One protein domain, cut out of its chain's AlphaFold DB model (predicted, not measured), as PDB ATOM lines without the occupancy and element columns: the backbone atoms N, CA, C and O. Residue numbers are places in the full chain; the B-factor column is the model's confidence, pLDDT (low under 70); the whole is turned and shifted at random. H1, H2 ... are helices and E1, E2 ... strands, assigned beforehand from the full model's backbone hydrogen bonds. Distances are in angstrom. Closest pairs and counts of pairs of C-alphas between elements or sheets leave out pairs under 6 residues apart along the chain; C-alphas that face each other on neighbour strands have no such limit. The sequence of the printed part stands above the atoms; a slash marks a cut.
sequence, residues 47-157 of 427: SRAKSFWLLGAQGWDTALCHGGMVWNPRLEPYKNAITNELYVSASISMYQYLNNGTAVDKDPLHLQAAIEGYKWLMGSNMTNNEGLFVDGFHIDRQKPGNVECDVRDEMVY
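Overview. This is residues 47 to 157 of the 427 residues of the protein "Mannan endo-1,6-alpha-mannosidase DCW1" of Trichoderma asperellum (UniProt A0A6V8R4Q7). A small sheet of three short strands, E1, E2 and E3, stands at one end of a helical hairpin, H2 and H3, at the end where H2 begins, and a third helix, H1, packs on residues 87 to 94 of H2. The long axis runs from the link between H2 and H3 at one end to the link between E2 and E3 at the other. The printed part has 111 residues with three named helices and three named strands, in the order H1, E1, H2, H3, E2, E3; the sheet's order is E1, E2, E3, antiparallel throughout. The class is mostly helix, though under half of the residues, 53 of 111, are in named elements. The whole is only just compact, close to loose, with a radius of gyration of the C-alphas of 15.3 A, and elongated, with spans of 52 by 31 by 19 A.

Along the chain. The strands are E1, residues 78 to 80, E2, residues 136 to 138, and E3, residues 151 to 153, which ends with C-alpha 153 at (104.122, 121.502, 166.525). H2, residues 81 to 97, is 23.7 A long and begins with C-alpha 81 at (110.996, 121.257, 159.002). H3, residues 108 to 123, is 22.3 A long. H1, residues 47 to 57, is 15.3 A long and begins with C-alpha 47 at (130.159, 133.186, 145.631).

Arrangement. In the sheet, E2 is the inner strand. E1 and E2 are antiparallel at 168 degrees, with N 79 and O 137 within hydrogen-bond range at 2.9 A. E2 and E3 form a hairpin, antiparallel at 145 degrees, with N 138 and O 151 at 2.8 A. H2 is only just on the sheet, with 5 pairs of C-alphas within 10 A, and only grazes it with residues 81 to 84. H2 and H3 form a helical hairpin: they touch, the closest C-alphas being those of Val 88 and Ala 114, 4.5 A apart, at a shallow tilt of 28 degrees, opposite ways. H1 touches H2, which meets it with residues 87 to 94 alone; the closest C-alphas are those of Trp 53 and Ala 90, 7.2 A apart. These two run opposite ways at a tilt of 38 degrees, only just steep. H1 and H3 are apart, and neither is on the sheet. In H1, H2 and H3 every O i to N i+4 pair is within hydrogen-bond range.

Size, cuts and confidence. The two C-alphas farthest apart are those of Ala 103 and Gln 142, 52.9 A. The printed part has no cut. The link from E1 to H2 is tight and that from H2 to H3 is short; the links from H1 to E1, with 20 residues, and from H3 to E2 and E2 to E3, with 12 residues each, are long. The mean pLDDT of the printed part is 92.8, and residues 100 to 105 are under 70.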
ATOM      1  N   SER A  47     129.485 132.577 144.478       89.56
ATOM      2  CA  SER A  47     130.159 133.186 145.631       89.56
ATOM      3  C   SER A  47     129.158 133.644 146.699       89.56
ATOM      4  O   SER A  47     129.308 133.354 147.892       89.56
ATOM      5  N   ARG A  48     128.060 134.283 146.274       93.00
ATOM      6  CA  ARG A  48     126.992 134.708 147.185       93.00
ATOM      7  C   ARG A  48     126.241 133.527 147.804       93.00
ATOM      8  O   ARG A  48     125.976 133.554 149.002       93.00
ATOM      9  N   ALA A  49     125.948 132.485 147.025       93.38
ATOM     10  CA  ALA A  49     125.342 131.254 147.530       93.38
ATOM     11  C   ALA A  49     126.233 130.583 148.587       93.38
ATOM     12  O   ALA A  49     125.745 130.245 149.660       93.38
ATOM     13  N   LYS A  50     127.548 130.496 148.338       92.12
ATOM     14  CA  LYS A  50     128.528 129.990 149.311       92.12
ATOM     15  C   LYS A  50     128.518 130.801 150.604       92.12
ATOM     16  O   LYS A  50     128.511 130.226 151.686       92.12
ATOM     17  N   SER A  51     128.469 132.126 150.495       94.19
ATOM     18  CA  SER A  51     128.433 133.019 151.659       94.19
ATOM     19  C   SER A  51     127.175 132.800 152.505       94.19
ATOM     20  O   SER A  51     127.260 132.682 153.724       94.19
ATOM     21  N   PHE A  52     126.005 132.691 151.866       95.50
ATOM     22  CA  PHE A  52     124.757 132.408 152.575       95.50
ATOM     23  C   PHE A  52     124.719 131.007 153.176       95.50
ATOM     24  O   PHE A  52     124.246 130.862 154.299       95.50
ATOM     25  N   TRP A  53     125.248 130.002 152.478       96.06
ATOM     26  CA  TRP A  53     125.345 128.651 153.019       96.06
ATOM     27  C   TRP A  53     126.238 128.617 154.265       96.06
ATOM     28  O   TRP A  53     125.809 128.101 155.288       96.06
ATOM     29  N   LEU A  54     127.419 129.248 154.229       95.06
ATOM     30  CA  LEU A  54     128.335 129.316 155.378       95.06
ATOM     31  C   LEU A  54     127.726 130.031 156.590       95.06
ATOM     32  O   LEU A  54     127.968 129.628 157.724       95.06
ATOM     33  N   LEU A  55     126.952 131.097 156.367       95.19
ATOM     34  CA  LEU A  55     126.243 131.793 157.444       95.19
ATOM     35  C   LEU A  55     125.093 130.948 157.997       95.19
ATOM     36  O   LEU A  55     124.927 130.856 159.208       95.19
ATOM     37  N   GLY A  56     124.311 130.325 157.113       94.75
ATOM     38  CA  GLY A  56     123.184 129.482 157.493       94.75
ATOM     39  C   GLY A  56     123.624 128.242 158.264       94.75
ATOM     40  O   GLY A  56     123.065 127.962 159.317       94.75
ATOM     41  N   ALA A  57     124.659 127.544 157.787       95.50
ATOM     42  CA  ALA A  57     125.166 126.294 158.357       95.50
ATOM     43  C   ALA A  57     125.617 126.415 159.823       95.50
ATOM     44  O   ALA A  57     125.642 125.416 160.530       95.50
ATOM     45  N   GLN A  58     125.902 127.627 160.316       94.38
ATOM     46  CA  GLN A  58     126.186 127.872 161.738       94.38
ATOM     47  C   GLN A  58     124.991 127.586 162.656       94.38
ATOM     48  O   GLN A  58     125.167 127.458 163.862       94.38
ATOM     49  N   GLY A  59     123.776 127.504 162.104       94.88
ATOM     50  CA  GLY A  59     122.581 127.108 162.843       94.88
ATOM     51  C   GLY A  59     122.477 125.602 163.101       94.88
ATOM     52  O   GLY A  59     121.575 125.202 163.835       94.88
ATOM     53  N   TRP A  60     123.345 124.781 162.497       96.88
ATOM     54  CA  TRP A  60     123.429 123.354 162.796       96.88
ATOM     55  C   TRP A  60     124.161 123.145 164.119       96.88
ATOM     56  O   TRP A  60     125.305 123.573 164.279       96.88
ATOM     57  N   ASP A  61     123.537 122.425 165.043       94.25
ATOM     58  CA  ASP A  61     124.163 122.029 166.301       94.25
ATOM     59  C   ASP A  61     123.702 120.636 166.728       94.25
ATOM     60  O   ASP A  61     122.623 120.185 166.348       94.25
ATOM     61  N   THR A  62     124.520 119.970 167.539       95.88
ATOM     62  CA  THR A  62     124.220 118.660 168.136       95.88
ATOM     63  C   THR A  62     123.952 118.735 169.637       95.88
ATOM     64  O   THR A  62     123.756 117.702 170.275       95.88
ATOM     65  N   ALA A  63     123.952 119.941 170.214       94.94
ATOM     66  CA  ALA A  63     123.738 120.140 171.644       94.94
ATOM     67  C   ALA A  63     122.267 119.931 172.025       94.94
ATOM     68  O   ALA A  63     121.981 119.459 173.123       94.94
ATOM     69  N   LEU A  64     121.348 120.267 171.115       94.44
ATOM     70  CA  LEU A  64     119.924 119.980 171.233       94.44
ATOM     71  C   LEU A  64     119.481 119.063 170.094       94.44
ATOM     72  O   LEU A  64     119.898 119.224 168.947       94.44
ATOM     73  N   CYS A  65     118.607 118.120 170.421       95.94
ATOM     74  CA  CYS A  65     117.996 117.147 169.522       95.94
ATOM     75  C   CYS A  65     118.993 116.282 168.746       95.94
ATOM     76  O   CYS A  65     118.667 115.781 167.667       95.94
ATOM     77  N   HIS A  66     120.214 116.131 169.274       96.06
ATOM     78  CA  HIS A  66     121.302 115.353 168.672       96.06
ATOM     79  C   HIS A  66     121.618 115.758 167.218       96.06
ATOM     80  O   HIS A  66     122.163 114.964 166.453       96.06
ATOM     81  N   GLY A  67     121.265 116.984 166.820       96.88
ATOM     82  CA  GLY A  67     121.414 117.492 165.459       96.88
ATOM     83  C   GLY A  67     120.343 118.517 165.080       96.88
ATOM     84  O   GLY A  67     119.509 118.936 165.888       96.88
ATOM     85  N   GLY A  68     120.342 118.885 163.803       97.50
ATOM     86  CA  GLY A  68     119.323 119.743 163.214       97.50
ATOM     87  C   GLY A  68     119.646 121.229 163.296       97.50
ATOM     88  O   GLY A  68     120.427 121.697 164.123       97.50
ATOM     89  N   MET A  69     118.996 121.992 162.433       97.69
ATOM     90  CA  MET A  69     119.091 123.442 162.350       97.69
ATOM     91  C   MET A  69     118.103 124.113 163.299       97.69
ATOM     92  O   MET A  69     116.920 123.763 163.310       97.69
ATOM     93  N   VAL A  70     118.563 125.124 164.035       95.94
ATOM     94  CA  VAL A  70     117.685 126.031 164.791       95.94
ATOM     95  C   VAL A  70     117.112 127.097 163.858       95.94
ATOM     96  O   VAL A  70     117.846 127.720 163.091       95.94
ATOM     97  N   TRP A  71     115.800 127.339 163.939       95.12
ATOM     98  CA  TRP A  71     115.101 128.284 163.064       95.12
ATOM     99  C   TRP A  71     115.571 129.732 163.242       95.12
ATOM    100  O   TRP A  71     115.915 130.409 162.271       95.12
ATOM    101  N   ASN A  72     115.564 130.230 164.480       91.75
ATOM    102  CA  ASN A  72     115.938 131.603 164.789       91.75
ATOM    103  C   ASN A  72     116.728 131.652 166.105       91.75
ATOM    104  O   ASN A  72     116.142 131.429 167.161       91.75
ATOM    105  N   PRO A  73     118.025 132.011 166.079       90.00
ATOM    106  CA  PRO A  73     118.862 132.025 167.280       90.00
ATOM    107  C   PRO A  73     118.500 133.144 168.273       90.00
ATOM    108  O   PRO A  73     119.127 133.259 169.320       90.00
ATOM    109  N   ARG A  74     117.530 134.009 167.941       90.12
ATOM    110  CA  ARG A  74     117.043 135.098 168.805       90.12
ATOM    111  C   ARG A  74     115.737 134.760 169.534       90.12
ATOM    112  O   ARG A  74     115.242 135.606 170.273       90.12
ATOM    113  N   LEU A  75     115.153 133.592 169.270       91.06
ATOM    114  CA  LEU A  75     113.922 133.104 169.899       91.06
ATOM    115  C   LEU A  75     114.222 131.851 170.729       91.06
ATOM    116  O   LEU A  75     115.354 131.362 170.727       91.06
ATOM    117  N   GLU A  76     113.205 131.330 171.419       91.56
ATOM    118  CA  GLU A  76     113.315 130.009 172.035       91.56
ATOM    119  C   GLU A  76     113.690 128.955 170.980       91.56
ATOM    120  O   GLU A  76     113.192 129.023 169.848       91.56
ATOM    121  N   PRO A  77     114.575 127.994 171.311       93.50
ATOM    122  CA  PRO A  77     115.016 127.003 170.345       93.50
ATOM    123  C   PRO A  77     113.856 126.214 169.749       93.50
ATOM    124  O   PRO A  77     113.093 125.550 170.449       93.50
ATOM    125  N   TYR A  78     113.782 126.287 168.425       96.19
ATOM    126  CA  TYR A  78     112.784 125.619 167.614       96.19
ATOM    127  C   TYR A  78     113.478 124.989 166.407       96.19
ATOM    128  O   TYR A  78     114.101 125.697 165.605       96.19
ATOM    129  N   LYS A  79     113.425 123.659 166.312       97.62
ATOM    130  CA  LYS A  79     113.989 122.880 165.202       97.62
ATOM    131  C   LYS A  79     112.836 122.533 164.264       97.62
ATOM    132  O   LYS A  79     112.055 121.627 164.550       97.62
ATOM    133  N   ASN A  80     112.703 123.282 163.173       97.62
ATOM    134  CA  ASN A  80     111.566 123.154 162.262       97.62
ATOM    135  C   ASN A  80     111.934 122.494 160.932       97.62
ATOM    136  O   ASN A  80     113.102 122.470 160.524       97.62
ATOM    137  N   ALA A  81     110.912 121.958 160.272       98.50
ATOM    138  CA  ALA A  81     110.996 121.257 159.002       98.50
ATOM    139  C   ALA A  81     111.663 122.138 157.950       98.50
ATOM    140  O   ALA A  81     112.755 121.814 157.484       98.50
ATOM    141  N   ILE A  82     111.107 123.326 157.687       98.25
ATOM    142  CA  ILE A  82     111.617 124.199 156.627       98.25
ATOM    143  C   ILE A  82     113.110 124.515 156.746       98.25
ATOM    144  O   ILE A  82     113.817 124.483 155.739       98.25
ATOM    145  N   THR A  83     113.624 124.842 157.938       98.06
ATOM    146  CA  THR A  83     115.033 125.237 158.068       98.06
ATOM    147  C   THR A  83     115.950 124.045 157.801       98.06
ATOM    148  O   THR A  83     116.988 124.203 157.156       98.06
ATOM    149  N   ASN A  84     115.544 122.844 158.212       98.69
ATOM    150  CA  ASN A  84     116.291 121.616 157.962       98.69
ATOM    151  C   ASN A  84     116.181 121.149 156.504       98.69
ATOM    152  O   ASN A  84     117.188 120.783 155.901       98.69
ATOM    153  N   GLU A  85     115.003 121.240 155.891       98.75
ATOM    154  CA  GLU A  85     114.805 120.945 154.470       98.75
ATOM    155  C   GLU A  85     115.618 121.884 153.575       98.75
ATOM    156  O   GLU A  85     116.275 121.433 152.634       98.75
ATOM    157  N   LEU A  86     115.631 123.188 153.884       98.44
ATOM    158  CA  LEU A  86     116.464 124.165 153.184       98.44
ATOM    159  C   LEU A  86     117.949 123.853 153.356       98.44
ATOM    160  O   LEU A  86     118.692 123.962 152.381       98.44
ATOM    161  N   TYR A  87     118.388 123.444 154.548       98.50
ATOM    162  CA  TYR A  87     119.776 123.047 154.783       98.50
ATOM    163  C   TYR A  87     120.175 121.843 153.924       98.50
ATOM    164  O   TYR A  87     121.201 121.900 153.244       98.50
ATOM    165  N   VAL A  88     119.345 120.799 153.859       98.75
ATOM    166  CA  VAL A  88     119.589 119.628 152.997       98.75
ATOM    167  C   VAL A  88     119.614 120.028 151.519       98.75
ATOM    168  O   VAL A  88     120.596 119.766 150.820       98.75
ATOM    169  N   SER A  89     118.564 120.707 151.046       98.38
ATOM    170  CA  SER A  89     118.406 121.103 149.641       98.38
ATOM    171  C   SER A  89     119.493 122.072 149.173       98.38
ATOM    172  O   SER A  89     120.000 121.939 148.056       98.38
ATOM    173  N   ALA A  90     119.897 123.022 150.019       97.50
ATOM    174  CA  ALA A  90     120.992 123.935 149.723       97.50
ATOM    175  C   ALA A  90     122.336 123.203 149.714       97.50
ATOM    176  O   ALA A  90     123.102 123.387 148.775       97.50
ATOM    177  N   SER A  91     122.612 122.345 150.700       98.06
ATOM    178  CA  SER A  91     123.889 121.625 150.798       98.06
ATOM    179  C   SER A  91     124.120 120.717 149.591       98.06
ATOM    180  O   SER A  91     125.172 120.790 148.955       98.06
ATOM    181  N   ILE A  92     123.115 119.941 149.173       97.12
ATOM    182  CA  ILE A  92     123.281 119.092 147.989       97.12
ATOM    183  C   ILE A  92     123.400 119.916 146.702       97.12
ATOM    184  O   ILE A  92     124.209 119.591 145.834       97.12
ATOM    185  N   SER A  93     122.677 121.038 146.607       94.38
ATOM    186  CA  SER A  93     122.805 121.968 145.481       94.38
ATOM    187  C   SER A  93     124.198 122.598 145.424       94.38
ATOM    188  O   SER A  93     124.761 122.728 144.339       94.38
ATOM    189  N   MET A  94     124.788 122.955 146.570       93.62
ATOM    190  CA  MET A  94     126.167 123.441 146.652       93.62
ATOM    191  C   MET A  94     127.140 122.382 146.131       93.62
ATOM    192  O   MET A  94     127.960 122.695 145.274       93.62
ATOM    193  N   TYR A  95     126.994 121.122 146.547       92.44
ATOM    194  CA  TYR A  95     127.830 120.034 146.034       92.44
ATOM    195  C   TYR A  95     127.681 119.835 144.515       92.44
ATOM    196  O   TYR A  95     128.661 119.642 143.798       92.44
ATOM    197  N   GLN A  96     126.454 119.892 143.992       88.62
ATOM    198  CA  GLN A  96     126.190 119.688 142.566       88.62
ATOM    199  C   GLN A  96     126.695 120.837 141.689       88.62
ATOM    200  O   GLN A  96     127.139 120.596 140.563       88.62
ATOM    201  N   TYR A  97     126.574 122.075 142.170       86.44
ATOM    202  CA  TYR A  97     126.613 123.263 141.324       86.44
ATOM    203  C   TYR A  97     127.705 124.269 141.680       86.44
ATOM    204  O   TYR A  97     127.968 125.162 140.871       86.44
ATOM    205  N   LEU A  98     128.337 124.191 142.848       86.38
ATOM    206  CA  LEU A  98     129.461 125.065 143.158       86.38
ATOM    207  C   LEU A  98     130.697 124.577 142.393       86.38
ATOM    208  O   LEU A  98     131.153 123.456 142.587       86.38
ATOM    209  N   ASN A  99     131.236 125.429 141.523       73.50
ATOM    210  CA  ASN A  99     132.498 125.183 140.837       73.50
ATOM    211  C   ASN A  99     133.505 126.236 141.315       73.50
ATOM    212  O   ASN A  99     133.256 127.428 141.154       73.50
ATOM    213  N   ASN A 100     134.626 125.817 141.907       59.78
ATOM    214  CA  ASN A 100     135.637 126.737 142.441       59.78
ATOM    215  C   ASN A 100     136.620 127.244 141.364       59.78
ATOM    216  O   ASN A 100     137.673 127.780 141.699       59.78
ATOM    217  N   GLY A 101     136.314 127.070 140.072       54.69
ATOM    218  CA  GLY A 101     137.119 127.601 138.961       54.69
ATOM    219  C   GLY A 101     138.456 126.885 138.734       54.69
ATOM    220  O   GLY A 101     139.157 127.187 137.777       54.69
ATOM    221  N   THR A 102     138.788 125.902 139.568       49.19
ATOM    222  CA  THR A 102     139.853 124.927 139.336       49.19
ATOM    223  C   THR A 102     139.185 123.566 139.183       49.19
ATOM    224  O   THR A 102     138.244 123.256 139.909       49.19
ATOM    225  N   ALA A 103     139.625 122.762 138.217       47.75
ATOM    226  CA  ALA A 103     139.069 121.438 137.918       47.75
ATOM    227  C   ALA A 103     139.305 120.390 139.033       47.75
ATOM    228  O   ALA A 103     139.243 119.193 138.773       47.75
ATOM    229  N   VAL A 104     139.611 120.832 140.257       51.38
ATOM    230  CA  VAL A 104     139.974 120.001 141.401       51.38
ATOM    231  C   VAL A 104     138.779 119.955 142.351       51.38
ATOM    232  O   VAL A 104     138.547 120.890 143.109       51.38
ATOM    233  N   ASP A 105     138.023 118.870 142.199       64.00
ATOM    234  CA  ASP A 105     137.052 118.229 143.091       64.00
ATOM    235  C   ASP A 105     135.996 119.077 143.826       64.00
ATOM    236  O   ASP A 105     136.246 120.081 144.495       64.00
ATOM    237  N   LYS A 106     134.746 118.602 143.746       79.06
ATOM    238  CA  LYS A 106     133.623 119.105 144.549       79.06
ATOM    239  C   LYS A 106     133.968 118.978 146.034       79.06
ATOM    240  O   LYS A 106     134.373 117.907 146.477       79.06
ATOM    241  N   ASP A 107     133.741 120.039 146.804       85.06
ATOM    242  CA  ASP A 107     134.007 120.040 148.246       85.06
ATOM    243  C   ASP A 107     133.094 119.022 148.968       85.06
ATOM    244  O   ASP A 107     131.868 119.221 148.987       85.06
ATOM    245  N   PRO A 108     133.652 117.939 149.553       90.19
ATOM    246  CA  PRO A 108     132.875 116.862 150.162       90.19
ATOM    247  C   PRO A 108     132.067 117.317 151.382       90.19
ATOM    248  O   PRO A 108     131.074 116.665 151.712       90.19
ATOM    249  N   LEU A 109     132.421 118.451 152.002       93.12
ATOM    250  CA  LEU A 109     131.693 119.019 153.137       93.12
ATOM    251  C   LEU A 109     130.205 119.213 152.820       93.12
ATOM    252  O   LEU A 109     129.346 118.875 153.629       93.12
ATOM    253  N   HIS A 110     129.887 119.717 151.627       95.19
ATOM    254  CA  HIS A 110     128.502 119.982 151.236       95.19
ATOM    255  C   HIS A 110     127.686 118.692 151.070       95.19
ATOM    256  O   HIS A 110     126.506 118.654 151.422       95.19
ATOM    257  N   LEU A 111     128.303 117.623 150.556       95.12
ATOM    258  CA  LEU A 111     127.640 116.323 150.446       95.12
ATOM    259  C   LEU A 111     127.422 115.705 151.829       95.12
ATOM    260  O   LEU A 111     126.332 115.211 152.108       95.12
ATOM    261  N   GLN A 112     128.430 115.770 152.702       96.38
ATOM    262  CA  GLN A 112     128.315 115.284 154.073       96.38
ATOM    263  C   GLN A 112     127.201 116.018 154.830       96.38
ATOM    264  O   GLN A 112     126.322 115.366 155.386       96.38
ATOM    265  N   ALA A 113     127.170 117.350 154.755       98.06
ATOM    266  CA  ALA A 113     126.118 118.178 155.340       98.06
ATOM    267  C   ALA A 113     124.715 117.789 154.844       98.06
ATOM    268  O   ALA A 113     123.786 117.666 155.641       98.06
ATOM    269  N   ALA A 114     124.558 117.543 153.538       98.50
ATOM    270  CA  ALA A 114     123.284 117.108 152.970       98.50
ATOM    271  C   ALA A 114     122.847 115.732 153.496       98.50
ATOM    272  O   ALA A 114     121.685 115.555 153.858       98.50
ATOM    273  N   ILE A 115     123.769 114.765 153.556       98.25
ATOM    274  CA  ILE A 115     123.489 113.403 154.031       98.25
ATOM    275  C   ILE A 115     123.165 113.400 155.528       98.25
ATOM    276  O   ILE A 115     122.211 112.743 155.942       98.25
ATOM    277  N   GLU A 116     123.940 114.111 156.348       98.31
ATOM    278  CA  GLU A 116     123.718 114.201 157.797       98.31
ATOM    279  C   GLU A 116     122.417 114.937 158.120       98.31
ATOM    280  O   GLU A 116     121.611 114.430 158.903       98.31
ATOM    281  N   GLY A 117     122.157 116.062 157.447       98.50
ATOM    282  CA  GLY A 117     120.897 116.790 157.561       98.50
ATOM    283  C   GLY A 117     119.691 115.929 157.188       98.50
ATOM    284  O   GLY A 117     118.705 115.904 157.921       98.50
ATOM    285  N   TYR A 118     119.785 115.166 156.093       98.75
ATOM    286  CA  TYR A 118     118.708 114.275 155.661       98.75
ATOM    287  C   TYR A 118     118.464 113.149 156.666       98.75
ATOM    288  O   TYR A 118     117.324 112.899 157.051       98.75
ATOM    289  N   LYS A 119     119.534 112.483 157.123       98.50
ATOM    290  CA  LYS A 119     119.444 111.411 158.124       98.50
ATOM    291  C   LYS A 119     118.798 111.902 159.414       98.50
ATOM    292  O   LYS A 119     117.933 111.211 159.944       98.50
ATOM    293  N   TRP A 120     119.192 113.080 159.896       98.44
ATOM    294  CA  TRP A 120     118.580 113.680 161.077       98.44
ATOM    295  C   TRP A 120     117.105 113.997 160.839       98.44
ATOM    296  O   TRP A 120     116.272 113.575 161.630       98.44
ATOM    297  N   LEU A 121     116.762 114.662 159.728       98.38
ATOM    298  CA  LEU A 121     115.379 115.046 159.442       98.38
ATOM    299  C   LEU A 121     114.463 113.815 159.396       98.38
ATOM    300  O   LEU A 121     113.456 113.770 160.099       98.38
ATOM    301  N   MET A 122     114.862 112.773 158.662       97.81
ATOM    302  CA  MET A 122     114.095 111.526 158.576       97.81
ATOM    303  C   MET A 122     114.079 110.732 159.894       97.81
ATOM    304  O   MET A 122     113.113 110.026 160.168       97.81
ATOM    305  N   GLY A 123     115.124 110.847 160.720       96.75
ATOM    306  CA  GLY A 123     115.227 110.188 162.028       96.75
ATOM    307  C   GLY A 123     114.559 110.943 163.183       96.75
ATOM    308  O   GLY A 123     114.283 110.345 164.218       96.75
ATOM    309  N   SER A 124     114.264 112.233 163.011       95.56
ATOM    310  CA  SER A 124     113.706 113.113 164.052       95.56
ATOM    311  C   SER A 124     112.211 112.910 164.313       95.56
ATOM    312  O   SER A 124     111.637 113.599 165.151       95.56
ATOM    313  N   ASN A 125     111.566 111.975 163.606       94.75
ATOM    314  CA  ASN A 125     110.125 111.727 163.672       94.75
ATOM    315  C   ASN A 125     109.275 112.943 163.238       94.75
ATOM    316  O   ASN A 125     108.144 113.080 163.674       94.75
ATOM    317  N   MET A 126     109.768 113.849 162.386       95.88
ATOM    318  CA  MET A 126     109.067 115.096 162.004       95.88
ATOM    319  C   MET A 126     107.896 114.911 161.019       95.88
ATOM    320  O   MET A 126     107.430 115.868 160.409       95.88
ATOM    321  N   THR A 127     107.391 113.693 160.854       97.50
ATOM    322  CA  THR A 127     106.201 113.413 160.046       97.50
ATOM    323  C   THR A 127     105.032 113.004 160.934       97.50
ATOM    324  O   THR A 127     105.217 112.490 162.037       97.50
ATOM    325  N   ASN A 128     103.808 113.286 160.494       97.06
ATOM    326  CA  ASN A 128     102.595 112.812 161.151       97.06
ATOM    327  C   ASN A 128     102.144 111.454 160.580       97.06
ATOM    328  O   ASN A 128     102.731 110.913 159.641       97.06
ATOM    329  N   ASN A 129     101.045 110.914 161.109       96.50
ATOM    330  CA  ASN A 129     100.488 109.622 160.682       96.50
ATOM    331  C   ASN A 129      99.985 109.598 159.226       96.50
ATOM    332  O   ASN A 129      99.700 108.527 158.689       96.50
ATOM    333  N   GLU A 130      99.843 110.760 158.585       96.75
ATOM    334  CA  GLU A 130      99.486 110.871 157.170       96.75
ATOM    335  C   GLU A 130     100.718 110.871 156.254       96.75
ATOM    336  O   GLU A 130     100.562 110.782 155.037       96.75
ATOM    337  N   GLY A 131     101.927 110.913 156.827       97.81
ATOM    338  CA  GLY A 131     103.194 111.004 156.103       97.81
ATOM    339  C   GLY A 131     103.579 112.432 155.712       97.81
ATOM    340  O   GLY A 131     104.439 112.603 154.852       97.81
ATOM    341  N   LEU A 132     102.942 113.446 156.307       98.69
ATOM    342  CA  LEU A 132     103.229 114.861 156.060       98.69
ATOM    343  C   LEU A 132     104.218 115.390 157.094       98.69
ATOM    344  O   LEU A 132     104.115 115.034 158.268       98.69
ATOM    345  N   PHE A 133     105.126 116.269 156.678       98.69
ATOM    346  CA  PHE A 133     105.984 117.010 157.594       98.69
ATOM    347  C   PHE A 133     105.153 117.984 158.419       98.69
ATOM    348  O   PHE A 133     104.470 118.855 157.870       98.69
ATOM    349  N   VAL A 134     105.239 117.827 159.736       98.31
ATOM    350  CA  VAL A 134     104.744 118.819 160.690       98.31
ATOM    351  C   VAL A 134     105.745 119.962 160.793       98.31
ATOM    352  O   VAL A 134     106.850 119.864 160.256       98.31
ATOM    353  N   ASP A 135     105.383 121.064 161.435       97.88
ATOM    354  CA  ASP A 135     106.219 122.251 161.371       97.88
ATOM    355  C   ASP A 135     107.518 122.084 162.157       97.88
ATOM    356  O   ASP A 135     108.560 122.491 161.654       97.88
ATOM    357  N   GLY A 136     107.516 121.421 163.316       97.44
ATOM    358  CA  GLY A 136     108.765 121.219 164.044       97.44
ATOM    359  C   GLY A 136     108.630 120.761 165.483       97.44
ATOM    360  O   GLY A 136     107.636 120.157 165.884       97.44
ATOM    361  N   PHE A 137     109.679 121.049 166.255       96.06
ATOM    362  CA  PHE A 137     109.747 120.753 167.679       96.06
ATOM    363  C   PHE A 137     110.384 121.890 168.472       96.06
ATOM    364  O   PHE A 137     111.404 122.463 168.072       96.06
ATOM    365  N   HIS A 138     109.825 122.128 169.651       95.38
ATOM    366  CA  HIS A 138     110.484 122.786 170.766       95.38
ATOM    367  C   HIS A 138     111.131 121.747 171.694       95.38
ATOM    368  O   HIS A 138     110.849 120.546 171.624       95.38
ATOM    369  N   ILE A 139     111.996 122.242 172.574       94.50
ATOM    370  CA  ILE A 139     112.600 121.476 173.664       94.50
ATOM    371  C   ILE A 139     111.868 121.859 174.950       94.50
ATOM    372  O   ILE A 139     111.864 123.037 175.319       94.50
ATOM    373  N   ASP A 140     111.277 120.888 175.648       92.44
ATOM    374  CA  ASP A 140     110.580 121.118 176.912       92.44
ATOM    375  C   ASP A 140     111.562 121.608 177.984       92.44
ATOM    376  O   ASP A 140     112.353 120.841 178.544       92.44
ATOM    377  N   ARG A 141     111.498 122.909 178.277       87.88
ATOM    378  CA  ARG A 141     112.331 123.573 179.286       87.88
ATOM    379  C   ARG A 141     111.875 123.309 180.718       87.88
ATOM    380  O   ARG A 141     112.632 123.607 181.640       87.88
ATOM    381  N   GLN A 142     110.679 122.760 180.926       87.94
ATOM    382  CA  GLN A 142     110.208 122.394 182.261       87.94
ATOM    383  C   GLN A 142     110.964 121.171 182.802       87.94
ATOM    384  O   GLN A 142     111.070 121.000 184.017       87.94
ATOM    385  N   LYS A 143     111.538 120.348 181.915       92.88
ATOM    386  CA  LYS A 143     112.397 119.212 182.261       92.88
ATOM    387  C   LYS A 143     113.850 119.678 182.465       92.88
ATOM    388  O   LYS A 143     114.500 120.100 181.504       92.88
ATOM    389  N   PRO A 144     114.410 119.594 183.689       92.75
ATOM    390  CA  PRO A 144     115.778 120.036 183.949       92.75
ATOM    391  C   PRO A 144     116.801 119.271 183.102       92.75
ATOM    392  O   PRO A 144     116.829 118.044 183.118       92.75
ATOM    393  N   GLY A 145     117.660 119.999 182.382       93.38
ATOM    394  CA  GLY A 145     118.724 119.411 181.556       93.38
ATOM    395  C   GLY A 145     118.246 118.713 180.279       93.38
ATOM    396  O   GLY A 145     119.037 118.010 179.657       93.38
ATOM    397  N   ASN A 146     116.983 118.890 179.886       95.31
ATOM    398  CA  ASN A 146     116.444 118.277 178.680       95.31
ATOM    399  C   ASN A 146     117.121 118.807 177.411       95.31
ATOM    400  O   ASN A 146     117.294 120.017 177.234       95.31
ATOM    401  N   VAL A 147     117.469 117.875 176.528       95.12
ATOM    402  CA  VAL A 147     118.058 118.143 175.213       95.12
ATOM    403  C   VAL A 147     117.237 117.529 174.082       95.12
ATOM    404  O   VAL A 147     117.629 117.648 172.929       95.12
ATOM    405  N   GLU A 148     116.116 116.872 174.379       95.44
ATOM    406  CA  GLU A 148     115.321 116.150 173.388       95.44
ATOM    407  C   GLU A 148     114.335 117.068 172.651       95.44
ATOM    408  O   GLU A 148     113.812 118.027 173.215       95.44
ATOM    409  N   CYS A 149     114.048 116.745 171.387       93.50
ATOM    410  CA  CYS A 149     112.976 117.374 170.608       93.50
ATOM    411  C   CYS A 149     111.637 116.717 170.973       93.50
ATOM    412  O   CYS A 149     111.219 115.749 170.337       93.50
ATOM    413  N   ASP A 150     110.985 117.203 172.027       92.88
ATOM    414  CA  ASP A 150     109.872 116.502 172.679       92.88
ATOM    415  C   ASP A 150     108.545 117.274 172.719       92.88
ATOM    416  O   ASP A 150     107.519 116.694 173.081       92.88
ATOM    417  N   VAL A 151     108.523 118.533 172.274       95.62
ATOM    418  CA  VAL A 151     107.293 119.328 172.136       95.62
ATOM    419  C   VAL A 151     107.038 119.602 170.663       95.62
ATOM    420  O   VAL A 151     107.601 120.520 170.080       95.62
ATOM    421  N   ARG A 152     106.198 118.776 170.045       96.31
ATOM    422  CA  ARG A 152     105.845 118.883 168.624       96.31
ATOM    423  C   ARG A 152     104.964 120.092 168.346       96.31
ATOM    424  O   ARG A 152     104.082 120.382 169.147       96.31
ATOM    425  N   ASP A 153     105.146 120.693 167.178       97.38
ATOM    426  CA  ASP A 153     104.122 121.502 166.525       97.38
ATOM    427  C   ASP A 153     103.609 120.755 165.286       97.38
ATOM    428  O   ASP A 153     104.332 120.569 164.310       97.38
ATOM    429  N   GLU A 154     102.369 120.285 165.370       97.31
ATOM    430  CA  GLU A 154     101.617 119.508 164.388       97.31
ATOM    431  C   GLU A 154     101.084 120.354 163.223       97.31
ATOM    432  O   GLU A 154     100.417 119.812 162.338       97.31
ATOM    433  N   MET A 155     101.348 121.668 163.197       97.44
ATOM    434  CA  MET A 155     100.954 122.512 162.075       97.44
ATOM    435  C   MET A 155     101.577 121.987 160.778       97.44
ATOM    436  O   MET A 155     102.753 121.641 160.720       97.44
ATOM    437  N   VAL A 156     100.785 121.932 159.709       97.81
ATOM    438  CA  VAL A 156     101.244 121.469 158.396       97.81
ATOM    439  C   VAL A 156     101.079 122.595 157.392       97.81
ATOM    440  O   VAL A 156     100.005 123.178 157.255       97.81
ATOM    441  N   TYR A 157     102.147 122.853 156.646       98.44
ATOM    442  CA  TYR A 157     102.184 123.836 155.572       98.44
ATOM    443  C   TYR A 157     102.614 123.176 154.267       98.44
ATOM    444  O   TYR A 157     103.469 122.284 154.273       98.44
TER     445      TYR A 157